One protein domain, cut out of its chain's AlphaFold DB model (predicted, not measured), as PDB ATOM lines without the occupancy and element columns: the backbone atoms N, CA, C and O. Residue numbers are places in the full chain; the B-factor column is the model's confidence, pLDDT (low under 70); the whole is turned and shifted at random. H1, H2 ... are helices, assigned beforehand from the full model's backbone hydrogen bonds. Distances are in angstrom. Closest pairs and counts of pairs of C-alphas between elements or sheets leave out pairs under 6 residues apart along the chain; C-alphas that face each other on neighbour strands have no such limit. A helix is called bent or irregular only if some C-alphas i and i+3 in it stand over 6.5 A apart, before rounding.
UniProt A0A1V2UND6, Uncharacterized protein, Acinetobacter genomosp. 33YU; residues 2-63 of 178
ATOM      1  N   ALA A   2      20.478 -27.991 -59.480       56.97
ATOM      2  CA  ALA A   2      21.068 -28.189 -58.140       56.97
ATOM      3  C   ALA A   2      21.982 -29.429 -58.019       56.97
ATOM      4  O   ALA A   2      22.991 -29.387 -57.331       56.97
ATOM      5  N   ALA A   3      21.680 -30.516 -58.740       59.81
ATOM      6  CA  ALA A   3      22.552 -31.692 -58.790       59.81
ATOM      7  C   ALA A   3      23.938 -31.413 -59.406       59.81
ATOM      8  O   ALA A   3      24.895 -32.070 -59.019       59.81
ATOM      9  N   LEU A   4      24.063 -30.443 -60.322       59.59
ATOM     10  CA  LEU A   4      25.352 -30.042 -60.907       59.59
ATOM     11  C   LEU A   4      26.248 -29.351 -59.872       59.59
ATOM     12  O   LEU A   4      27.456 -29.522 -59.925       59.59
ATOM     13  N   TYR A   5      25.656 -28.652 -58.899       58.78
ATOM     14  CA  TYR A   5      26.385 -27.989 -57.814       58.78
ATOM     15  C   TYR A   5      27.076 -28.979 -56.861       58.78
ATOM     16  O   TYR A   5      28.101 -28.650 -56.291       58.78
ATOM     17  N   LEU A   6      26.547 -30.198 -56.674       58.94
ATOM     18  CA  LEU A   6      27.082 -31.158 -55.687       58.94
ATOM     19  C   LEU A   6      27.676 -32.432 -56.288       58.94
ATOM     20  O   LEU A   6      28.331 -33.186 -55.576       58.94
ATOM     21  N   ARG A   7      27.481 -32.694 -57.586       62.47
ATOM     22  CA  ARG A   7      28.062 -33.873 -58.255       62.47
ATOM     23  C   ARG A   7      29.512 -33.682 -58.705       62.47
ATOM     24  O   ARG A   7      30.049 -34.566 -59.366       62.47
ATOM     25  N   VAL A   8      30.154 -32.580 -58.324       68.62
ATOM     26  CA  VAL A   8      31.591 -32.390 -58.536       68.62
ATOM     27  C   VAL A   8      32.353 -33.158 -57.451       68.62
ATOM     28  O   VAL A   8      32.135 -32.897 -56.263       68.62
ATOM     29  N   PRO A   9      33.271 -34.078 -57.805       69.38
ATOM     30  CA  PRO A   9      34.054 -34.837 -56.827       69.38
ATOM     31  C   PRO A   9      34.774 -33.960 -55.792       69.38
ATOM     32  O   PRO A   9      34.891 -34.343 -54.629       69.38
ATOM     33  N   PHE A  10      35.203 -32.762 -56.195       72.50
ATOM     34  CA  PHE A  10      35.816 -31.774 -55.311       72.50
ATOM     35  C   PHE A  10      34.882 -31.319 -54.177       72.50
ATOM     36  O   PHE A  10      35.297 -31.309 -53.020       72.50
ATOM     37  N   PHE A  11      33.602 -31.033 -54.453       73.31
ATOM     38  CA  PHE A  11      32.651 -30.625 -53.410       73.31
ATOM     39  C   PHE A  11      32.430 -31.720 -52.367       73.31
ATOM     40  O   PHE A  11      32.358 -31.426 -51.174       73.31
ATOM     41  N   ARG A  12      32.392 -32.989 -52.787       75.56
ATOM     42  CA  ARG A  12      32.323 -34.107 -51.838       75.56
ATOM     43  C   ARG A  12      33.541 -34.125 -50.915       75.56
ATOM     44  O   ARG A  12      33.378 -34.295 -49.711       75.56
ATOM     45  N   GLN A  13      34.741 -33.888 -51.449       79.56
ATOM     46  CA  GLN A  13      35.952 -33.791 -50.628       79.56
ATOM     47  C   GLN A  13      35.904 -32.611 -49.651       79.56
ATOM     48  O   GLN A  13      36.337 -32.767 -48.511       79.56
ATOM     49  N   LEU A  14      35.353 -31.460 -50.055       78.88
ATOM     50  CA  LEU A  14      35.180 -30.301 -49.170       78.88
ATOM     51  C   LEU A  14      34.241 -30.581 -47.991       78.88
ATOM     52  O   LEU A  14      34.441 -30.026 -46.916       78.88
ATOM     53  N   VAL A  15      33.231 -31.435 -48.173       79.81
ATOM     54  CA  VAL A  15      32.319 -31.838 -47.089       79.81
ATOM     55  C   VAL A  15      32.929 -32.946 -46.231       79.81
ATOM     56  O   VAL A  15      32.797 -32.921 -45.011       79.81
ATOM     57  N   GLN A  16      33.597 -33.919 -46.851       83.12
ATOM     58  CA  GLN A  16      34.124 -35.101 -46.171       83.12
ATOM     59  C   GLN A  16      35.360 -34.792 -45.313       83.12
ATOM     60  O   GLN A  16      35.404 -35.195 -44.151       83.12
ATOM     61  N   LYS A  17      36.333 -34.039 -45.846       85.88
ATOM     62  CA  LYS A  17      37.615 -33.780 -45.166       85.88
ATOM     63  C   LYS A  17      37.473 -33.134 -43.783       85.88
ATOM     64  O   LYS A  17      38.117 -33.623 -42.861       85.88
ATOM     65  N   PRO A  18      36.649 -32.086 -43.578       83.81
ATOM     66  CA  PRO A  18      36.491 -31.490 -42.251       83.81
ATOM     67  C   PRO A  18      35.930 -32.476 -41.223       83.81
ATOM     68  O   PRO A  18      36.300 -32.431 -40.052       83.81
ATOM     69  N   VAL A  19      35.050 -33.383 -41.655       83.44
ATOM     70  CA  VAL A  19      34.451 -34.379 -40.763       83.44
ATOM     71  C   VAL A  19      35.460 -35.468 -40.398       83.44
ATOM     72  O   VAL A  19      35.537 -35.872 -39.239       83.44
ATOM     73  N   GLU A  20      36.285 -35.897 -41.354       85.12
ATOM     74  CA  GLU A  20      37.411 -36.802 -41.094       85.12
ATOM     75  C   GLU A  20      38.417 -36.174 -40.121       85.12
ATOM     76  O   GLU A  20      38.765 -36.792 -39.117       85.12
ATOM     77  N   GLN A  21      38.798 -34.913 -40.347       85.69
ATOM     78  CA  GLN A  21      39.697 -34.171 -39.459       85.69
ATOM     79  C   GLN A  21      39.128 -34.019 -38.045       85.69
ATOM     80  O   GLN A  21      39.846 -34.187 -37.063       85.69
ATOM     81  N   MET A  22      37.827 -33.744 -37.911       84.75
ATOM     82  CA  MET A  22      37.173 -33.662 -36.602       84.75
ATOM     83  C   MET A  22      37.266 -34.992 -35.842       84.75
ATOM     84  O   MET A  22      37.557 -35.003 -34.645       84.75
ATOM     85  N   LYS A  23      37.085 -36.120 -36.539       84.69
ATOM     86  CA  LYS A  23      37.228 -37.457 -35.952       84.69
ATOM     87  C   LYS A  23      38.663 -37.739 -35.504       84.69
ATOM     88  O   LYS A  23      38.862 -38.301 -34.425       84.69
ATOM     89  N   GLU A  24      39.653 -37.338 -36.297       86.25
ATOM     90  CA  GLU A  24      41.071 -37.460 -35.939       86.25
ATOM     91  C   GLU A  24      41.408 -36.650 -34.682       86.25
ATOM     92  O   GLU A  24      42.019 -37.183 -33.754       86.25
ATOM     93  N   ILE A  25      40.943 -35.398 -34.609       86.50
ATOM     94  CA  ILE A  25      41.149 -34.519 -33.450       86.50
ATOM     95  C   ILE A  25      40.564 -35.155 -32.189       86.50
ATOM     96  O   ILE A  25      41.268 -35.287 -31.191       86.50
ATOM     97  N   ILE A  26      39.319 -35.627 -32.232       85.38
ATOM     98  CA  ILE A  26      38.664 -36.233 -31.062       85.38
ATOM     99  C   ILE A  26      39.370 -37.509 -30.621       85.38
ATOM    100  O   ILE A  26      39.634 -37.687 -29.435       85.38
ATOM    101  N   THR A  27      39.768 -38.350 -31.576       84.69
ATOM    102  CA  THR A  27      40.548 -39.561 -31.286       84.69
ATOM    103  C   THR A  27      41.898 -39.221 -30.639       84.69
ATOM    104  O   THR A  27      42.395 -39.974 -29.804       84.69
ATOM    105  N   SER A  28      42.506 -38.084 -30.994       86.62
ATOM    106  CA  SER A  28      43.746 -37.621 -30.362       86.62
ATOM    107  C   SER A  28      43.527 -37.116 -28.932       86.62
ATOM    108  O   SER A  28      44.319 -37.452 -28.056       86.62
ATOM    109  N   MET A  29      42.431 -36.391 -28.683       86.56
ATOM    110  CA  MET A  29      42.087 -35.830 -27.370       86.56
ATOM    111  C   MET A  29      41.709 -36.909 -26.351       86.56
ATOM    112  O   MET A  29      41.950 -36.728 -25.161       86.56
ATOM    113  N   GLU A  30      41.181 -38.051 -26.804       84.56
ATOM    114  CA  GLU A  30      40.867 -39.199 -25.940       84.56
ATOM    115  C   GLU A  30      42.067 -39.735 -25.153       84.56
ATOM    116  O   GLU A  30      41.887 -40.369 -24.114       84.56
ATOM    117  N   LYS A  31      43.293 -39.489 -25.631       82.56
ATOM    118  CA  LYS A  31      44.507 -39.879 -24.906       82.56
ATOM    119  C   LYS A  31      44.667 -39.114 -23.591       82.56
ATOM    120  O   LYS A  31      45.260 -39.652 -22.661       82.56
ATOM    121  N   ASP A  32      44.112 -37.906 -23.525       86.69
ATOM    122  CA  ASP A  32      44.295 -36.971 -22.417       86.69
ATOM    123  C   ASP A  32      42.996 -36.728 -21.627       86.69
ATOM    124  O   ASP A  32      43.044 -36.435 -20.431       86.69
ATOM    125  N   VAL A  33      41.823 -36.849 -22.266       84.50
ATOM    126  CA  VAL A  33      40.509 -36.552 -21.670       84.50
ATOM    127  C   VAL A  33      39.462 -37.574 -22.120       84.50
ATOM    128  O   VAL A  33      39.322 -37.852 -23.305       84.50
ATOM    129  N   SER A  34      38.664 -38.094 -21.183       84.19
ATOM    130  CA  SER A  34      37.530 -38.972 -21.511       84.19
ATOM    131  C   SER A  34      36.404 -38.185 -22.189       84.19
ATOM    132  O   SER A  34      35.859 -37.248 -21.602       84.19
ATOM    133  N   ILE A  35      36.041 -38.577 -23.413       82.38
ATOM    134  CA  ILE A  35      34.974 -37.953 -24.207       82.38
ATOM    135  C   ILE A  35      33.761 -38.888 -24.216       82.38
ATOM    136  O   ILE A  35      33.772 -39.945 -24.842       82.38
ATOM    137  N   SER A  36      32.696 -38.500 -23.514       80.50
ATOM    138  CA  SER A  36      31.499 -39.330 -23.321       80.50
ATOM    139  C   SER A  36      30.570 -39.401 -24.538       80.50
ATOM    140  O   SER A  36      29.783 -40.338 -24.635       80.50
ATOM    141  N   ASN A  37      30.656 -38.450 -25.473       81.19
ATOM    142  CA  ASN A  37      29.797 -38.360 -26.659       81.19
ATOM    143  C   ASN A  37      30.529 -38.683 -27.978       81.19
ATOM    144  O   ASN A  37      30.132 -38.219 -29.043       81.19
ATOM    145  N   LYS A  38      31.593 -39.495 -27.928       77.69
ATOM    146  CA  LYS A  38      32.409 -39.887 -29.094       77.69
ATOM    147  C   LYS A  38      31.579 -40.372 -30.288       77.69
ATOM    148  O   LYS A  38      31.891 -40.057 -31.437       77.69
ATOM    149  N   ASP A  39      30.525 -41.135 -30.018       80.62
ATOM    150  CA  ASP A  39      29.695 -41.738 -31.057       80.62
ATOM    151  C   ASP A  39      28.957 -40.702 -31.916       80.62
ATOM    152  O   ASP A  39      28.645 -40.986 -33.071       80.62
ATOM    153  N   GLU A  40      28.758 -39.475 -31.420       80.62
ATOM    154  CA  GLU A  40      28.173 -38.372 -32.196       80.62
ATOM    155  C   GLU A  40      29.085 -37.903 -33.340       80.62
ATOM    156  O   GLU A  40      28.616 -37.302 -34.308       80.62
ATOM    157  N   PHE A  41      30.380 -38.217 -33.263       77.88
ATOM    158  CA  PHE A  41      31.391 -37.868 -34.261       77.88
ATOM    159  C   PHE A  41      31.715 -39.034 -35.204       77.88
ATOM    160  O   PHE A  41      32.544 -38.902 -36.111       77.88
ATOM    161  N   ASN A  42      31.060 -40.188 -35.025       77.88
ATOM    162  CA  ASN A  42      31.162 -41.300 -35.958       77.88
ATOM    163  C   ASN A  42      30.351 -41.002 -37.214       77.88
ATOM    164  O   ASN A  42      29.148 -41.228 -37.299       77.88
ATOM    165  N   PHE A  43      31.064 -40.522 -38.220       77.12
ATOM    166  CA  PHE A  43      30.502 -40.213 -39.515       77.12
ATOM    167  C   PHE A  43      30.648 -41.382 -40.487       77.12
ATOM    168  O   PHE A  43      31.707 -42.007 -40.576       77.12
ATOM    169  N   ASN A  44      29.583 -41.674 -41.226       81.88
ATOM    170  CA  ASN A  44      29.566 -42.721 -42.241       81.88
ATOM    171  C   ASN A  44      29.046 -42.185 -43.585       81.88
ATOM    172  O   ASN A  44      28.635 -41.031 -43.727       81.88
ATOM    173  N   GLN A  45      29.049 -43.049 -44.599       80.62
ATOM    174  CA  GLN A  45      28.605 -42.686 -45.942       80.62
ATOM    175  C   GLN A  45      27.125 -42.261 -46.002       80.62
ATOM    176  O   GLN A  45      26.767 -41.400 -46.803       80.62
ATOM    177  N   THR A  46      26.261 -42.814 -45.150       84.81
ATOM    178  CA  THR A  46      24.848 -42.416 -45.062       84.81
ATOM    179  C   THR A  46      24.711 -40.975 -44.572       84.81
ATOM    180  O   THR A  46      23.876 -40.225 -45.082       84.81
ATOM    181  N   ASP A  47      25.558 -40.545 -43.635       83.06
ATOM    182  CA  ASP A  47      25.580 -39.162 -43.163       83.06
ATOM    183  C   ASP A  47      26.079 -38.185 -44.233       83.06
ATOM    184  O   ASP A  47      25.467 -37.125 -44.398       83.06
ATOM    185  N   LEU A  48      27.092 -38.562 -45.029       82.31
ATOM    186  CA  LEU A  48      27.494 -37.808 -46.230       82.31
ATOM    187  C   LEU A  48      26.311 -37.602 -47.170       82.31
ATOM    188  O   LEU A  48      25.988 -36.468 -47.521       82.31
ATOM    189  N   ILE A  49      25.624 -38.689 -47.530       83.12
ATOM    190  CA  ILE A  49      24.469 -38.649 -48.435       83.12
ATOM    191  C   ILE A  49      23.369 -37.749 -47.861       83.12
ATOM    192  O   ILE A  49      22.747 -36.971 -48.590       83.12
ATOM    193  N   ARG A  50      23.130 -37.804 -46.546       85.12
ATOM    194  CA  ARG A  50      22.141 -36.955 -45.871       85.12
ATOM    195  C   ARG A  50      22.519 -35.474 -45.938       85.12
ATOM    196  O   ARG A  50      21.640 -34.646 -46.178       85.12
ATOM    197  N   ILE A  51      23.791 -35.130 -45.737       84.44
ATOM    198  CA  ILE A  51      24.286 -33.751 -45.866       84.44
ATOM    199  C   ILE A  51      24.157 -33.278 -47.315       84.44
ATOM    200  O   ILE A  51      23.569 -32.222 -47.549       84.44
ATOM    201  N   GLU A  52      24.611 -34.076 -48.284       83.06
ATOM    202  CA  GLU A  52      24.485 -33.780 -49.716       83.06
ATOM    203  C   GLU A  52      23.017 -33.540 -50.100       83.06
ATOM    204  O   GLU A  52      22.696 -32.543 -50.743       83.06
ATOM    205  N   THR A  53      22.096 -34.385 -49.633       84.31
ATOM    206  CA  THR A  53      20.656 -34.252 -49.910       84.31
ATOM    207  C   THR A  53      20.065 -32.980 -49.296       84.31
ATOM    208  O   THR A  53      19.285 -32.277 -49.944       84.31
ATOM    209  N   LYS A  54      20.456 -32.630 -48.062       87.31
ATOM    210  CA  LYS A  54      20.035 -31.375 -47.417       87.31
ATOM    211  C   LYS A  54      20.560 -30.152 -48.169       87.31
ATOM    212  O   LYS A  54      19.812 -29.193 -48.363       87.31
ATOM    213  N   LEU A  55      21.820 -30.180 -48.602       83.94
ATOM    214  CA  LEU A  55      22.416 -29.106 -49.395       83.94
ATOM    215  C   LEU A  55      21.734 -28.985 -50.763       83.94
ATOM    216  O   LEU A  55      21.401 -27.872 -51.164       83.94
ATOM    217  N   LEU A  56      21.435 -30.106 -51.435       84.31
ATOM    218  CA  LEU A  56      20.669 -30.124 -52.685       84.31
ATOM    219  C   LEU A  56      19.309 -29.451 -52.511       84.31
ATOM    220  O   LEU A  56      18.959 -28.589 -53.312       84.31
ATOM    221  N   SER A  57      18.562 -29.817 -51.469       85.69
ATOM    222  CA  SER A  57      17.241 -29.243 -51.204       85.69
ATOM    223  C   SER A  57      17.317 -27.731 -50.964       85.69
ATOM    224  O   SER A  57      16.541 -26.970 -51.540       85.69
ATOM    225  N   ARG A  58      18.305 -27.265 -50.188       86.50
ATOM    226  CA  ARG A  58      18.528 -25.825 -49.976       86.50
ATOM    227  C   ARG A  58      18.880 -25.107 -51.275       86.50
ATOM    228  O   ARG A  58      18.306 -24.067 -51.577       86.50
ATOM    229  N   MET A  59      19.786 -25.681 -52.062       86.12
ATOM    230  CA  MET A  59      20.194 -25.119 -53.345       86.12
ATOM    231  C   MET A  59      19.050 -25.062 -54.349       86.12
ATOM    232  O   MET A  59      18.950 -24.086 -55.082       86.12
ATOM    233  N   GLN A  60      18.162 -26.058 -54.373       87.06
ATOM    234  CA  GLN A  60      16.949 -26.009 -55.190       87.06
ATOM    235  C   GLN A  60      16.100 -24.790 -54.832       87.06
ATOM    236  O   GLN A  60      15.781 -24.010 -55.724       87.06
ATOM    237  N   ASN A  61      15.828 -24.575 -53.543       87.06
ATOM    238  CA  ASN A  61      15.051 -23.422 -53.080       87.06
ATOM    239  C   ASN A  61      15.717 -22.086 -53.446       87.06
ATOM    240  O   ASN A  61      15.036 -21.124 -53.786       87.06
ATOM    241  N   TYR A  62      17.049 -22.009 -53.401       87.25
ATOM    242  CA  TYR A  62      17.754 -20.796 -53.820       87.25
ATOM    243  C   TYR A  62      17.748 -20.586 -55.326       87.25
ATOM    244  O   TYR A  62      17.712 -19.443 -55.768       87.25
ATOM    245  N   LEU A  63      17.790 -21.658 -56.116       88.94
ATOM    246  CA  LEU A  63      17.727 -21.566 -57.569       88.94
ATOM    247  C   LEU A  63      16.332 -21.158 -58.047       88.94
ATOM    248  O   LEU A  63      16.237 -20.420 -59.017       88.94
TER     249      LEU A  63
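AT A GLANCE: This is residues 2 to 63 of the 178 residues of an uncharacterized protein of Acinetobacter genomosp. 33YU (UniProt A0A1V2UND6). The printed part is a long, loose out-and-back shape: the long helix H2 runs out, residues 30 to 37 turn the chain round, the short helix H3 packs on H2 with its residues 38 to 41, and the second long helix, H4, comes back at a steep slant to H2. The small helix H1 packs on H4 at the end of the shape where the printed part both begins and ends, while the two long helices, H2 and H4, are close but not clearly touching, with 2 pairs of C-alphas within 8 A. The printed part has 62 residues with four named helices, in the order H1, H2, H3, H4 along the chain, and no named strand; the class is all helix, with 49 residues in the named helices. It is loose, with a radius of gyration of the C-alphas of 14.7 A, and its C-alphas span 46 by 20 by 18 A, a rod in outline.

HOW THE PARTS SIT: H1, residues 2 to 6, and H4, residues 45 to 63, touch, with 9 pairs of C-alphas within 8 A; the closest are those of Ala 2 and Gln 60, 5.5 A apart. H1 is close to but not clearly touching H2, residues 9 to 29: their closest C-alphas, those of Leu 6 and Arg 12, are 7.1 A apart. H2 has a kink of 28 degrees near residue 16. H2 is neither bent nor irregular, but only just: C-alphas 15 and 18 are 6.4 A apart. H2 touches H3, residues 38 to 41, with its residues 19 to 26 alone; the closest C-alphas are those of Lys 23 and Phe 41, 6.1 A apart. H2 and H4 are close but not clearly touching, with 2 pairs of C-alphas within 8 A, the closest being those of Gln 16 and Leu 48 at 7.2 A. Their lines stand at a steep tilt of 48 degrees, and they run opposite ways. H1 and H3 are apart, and so are H3 and H4, though these two follow each other in the chain. In H4 every O i to N i+4 pair is within hydrogen-bond range, and in H2 15 of 17 are. In H1 0 of 1 is, beside 2 of 2 O i to N i+3 pairs, and H3 is too short for an O i to N i+4 pair, while its one O i to N i+3 pair is within range.

IN THESE COORDINATES: H1 runs from Ala 2 to Leu 6, beginning at C-alpha 2, (21.068, -28.189, -58.140), and measures 7.1 A from first to last C-alpha. H2, the longest helix by residues, runs from Pro 9 to Met 29 and measures 30.5 A; its last C-alpha, 29, is at (42.087, -35.830, -27.370). H3 runs from Lys 38 to Phe 41 and measures 5.6 A. H4 runs from Gln 45 to Leu 63, measures 26.4 A, and ends at C-alpha 63, (17.727, -21.566, -57.569).

THE WHOLE: The two C-alphas farthest apart are those of Asp 32, in the link after H2, and Leu 63, 46.7 A apart, while the first and last printed C-alphas, those of Ala 2 and Leu 63, are 7.4 A apart. The printed part is one domain, residues 2 to 63 of a chain of 178 residues, and it has no cut. The links from H1 to H2, with 2 residues, and from H3 to H4, with 3 residues, are tight; the link from H2 to H3, with 8 residues, is short, and no link is long. The mean pLDDT of the printed part is 80.4; residues 2 to 9 are under 70, and the mean over H1 is 59.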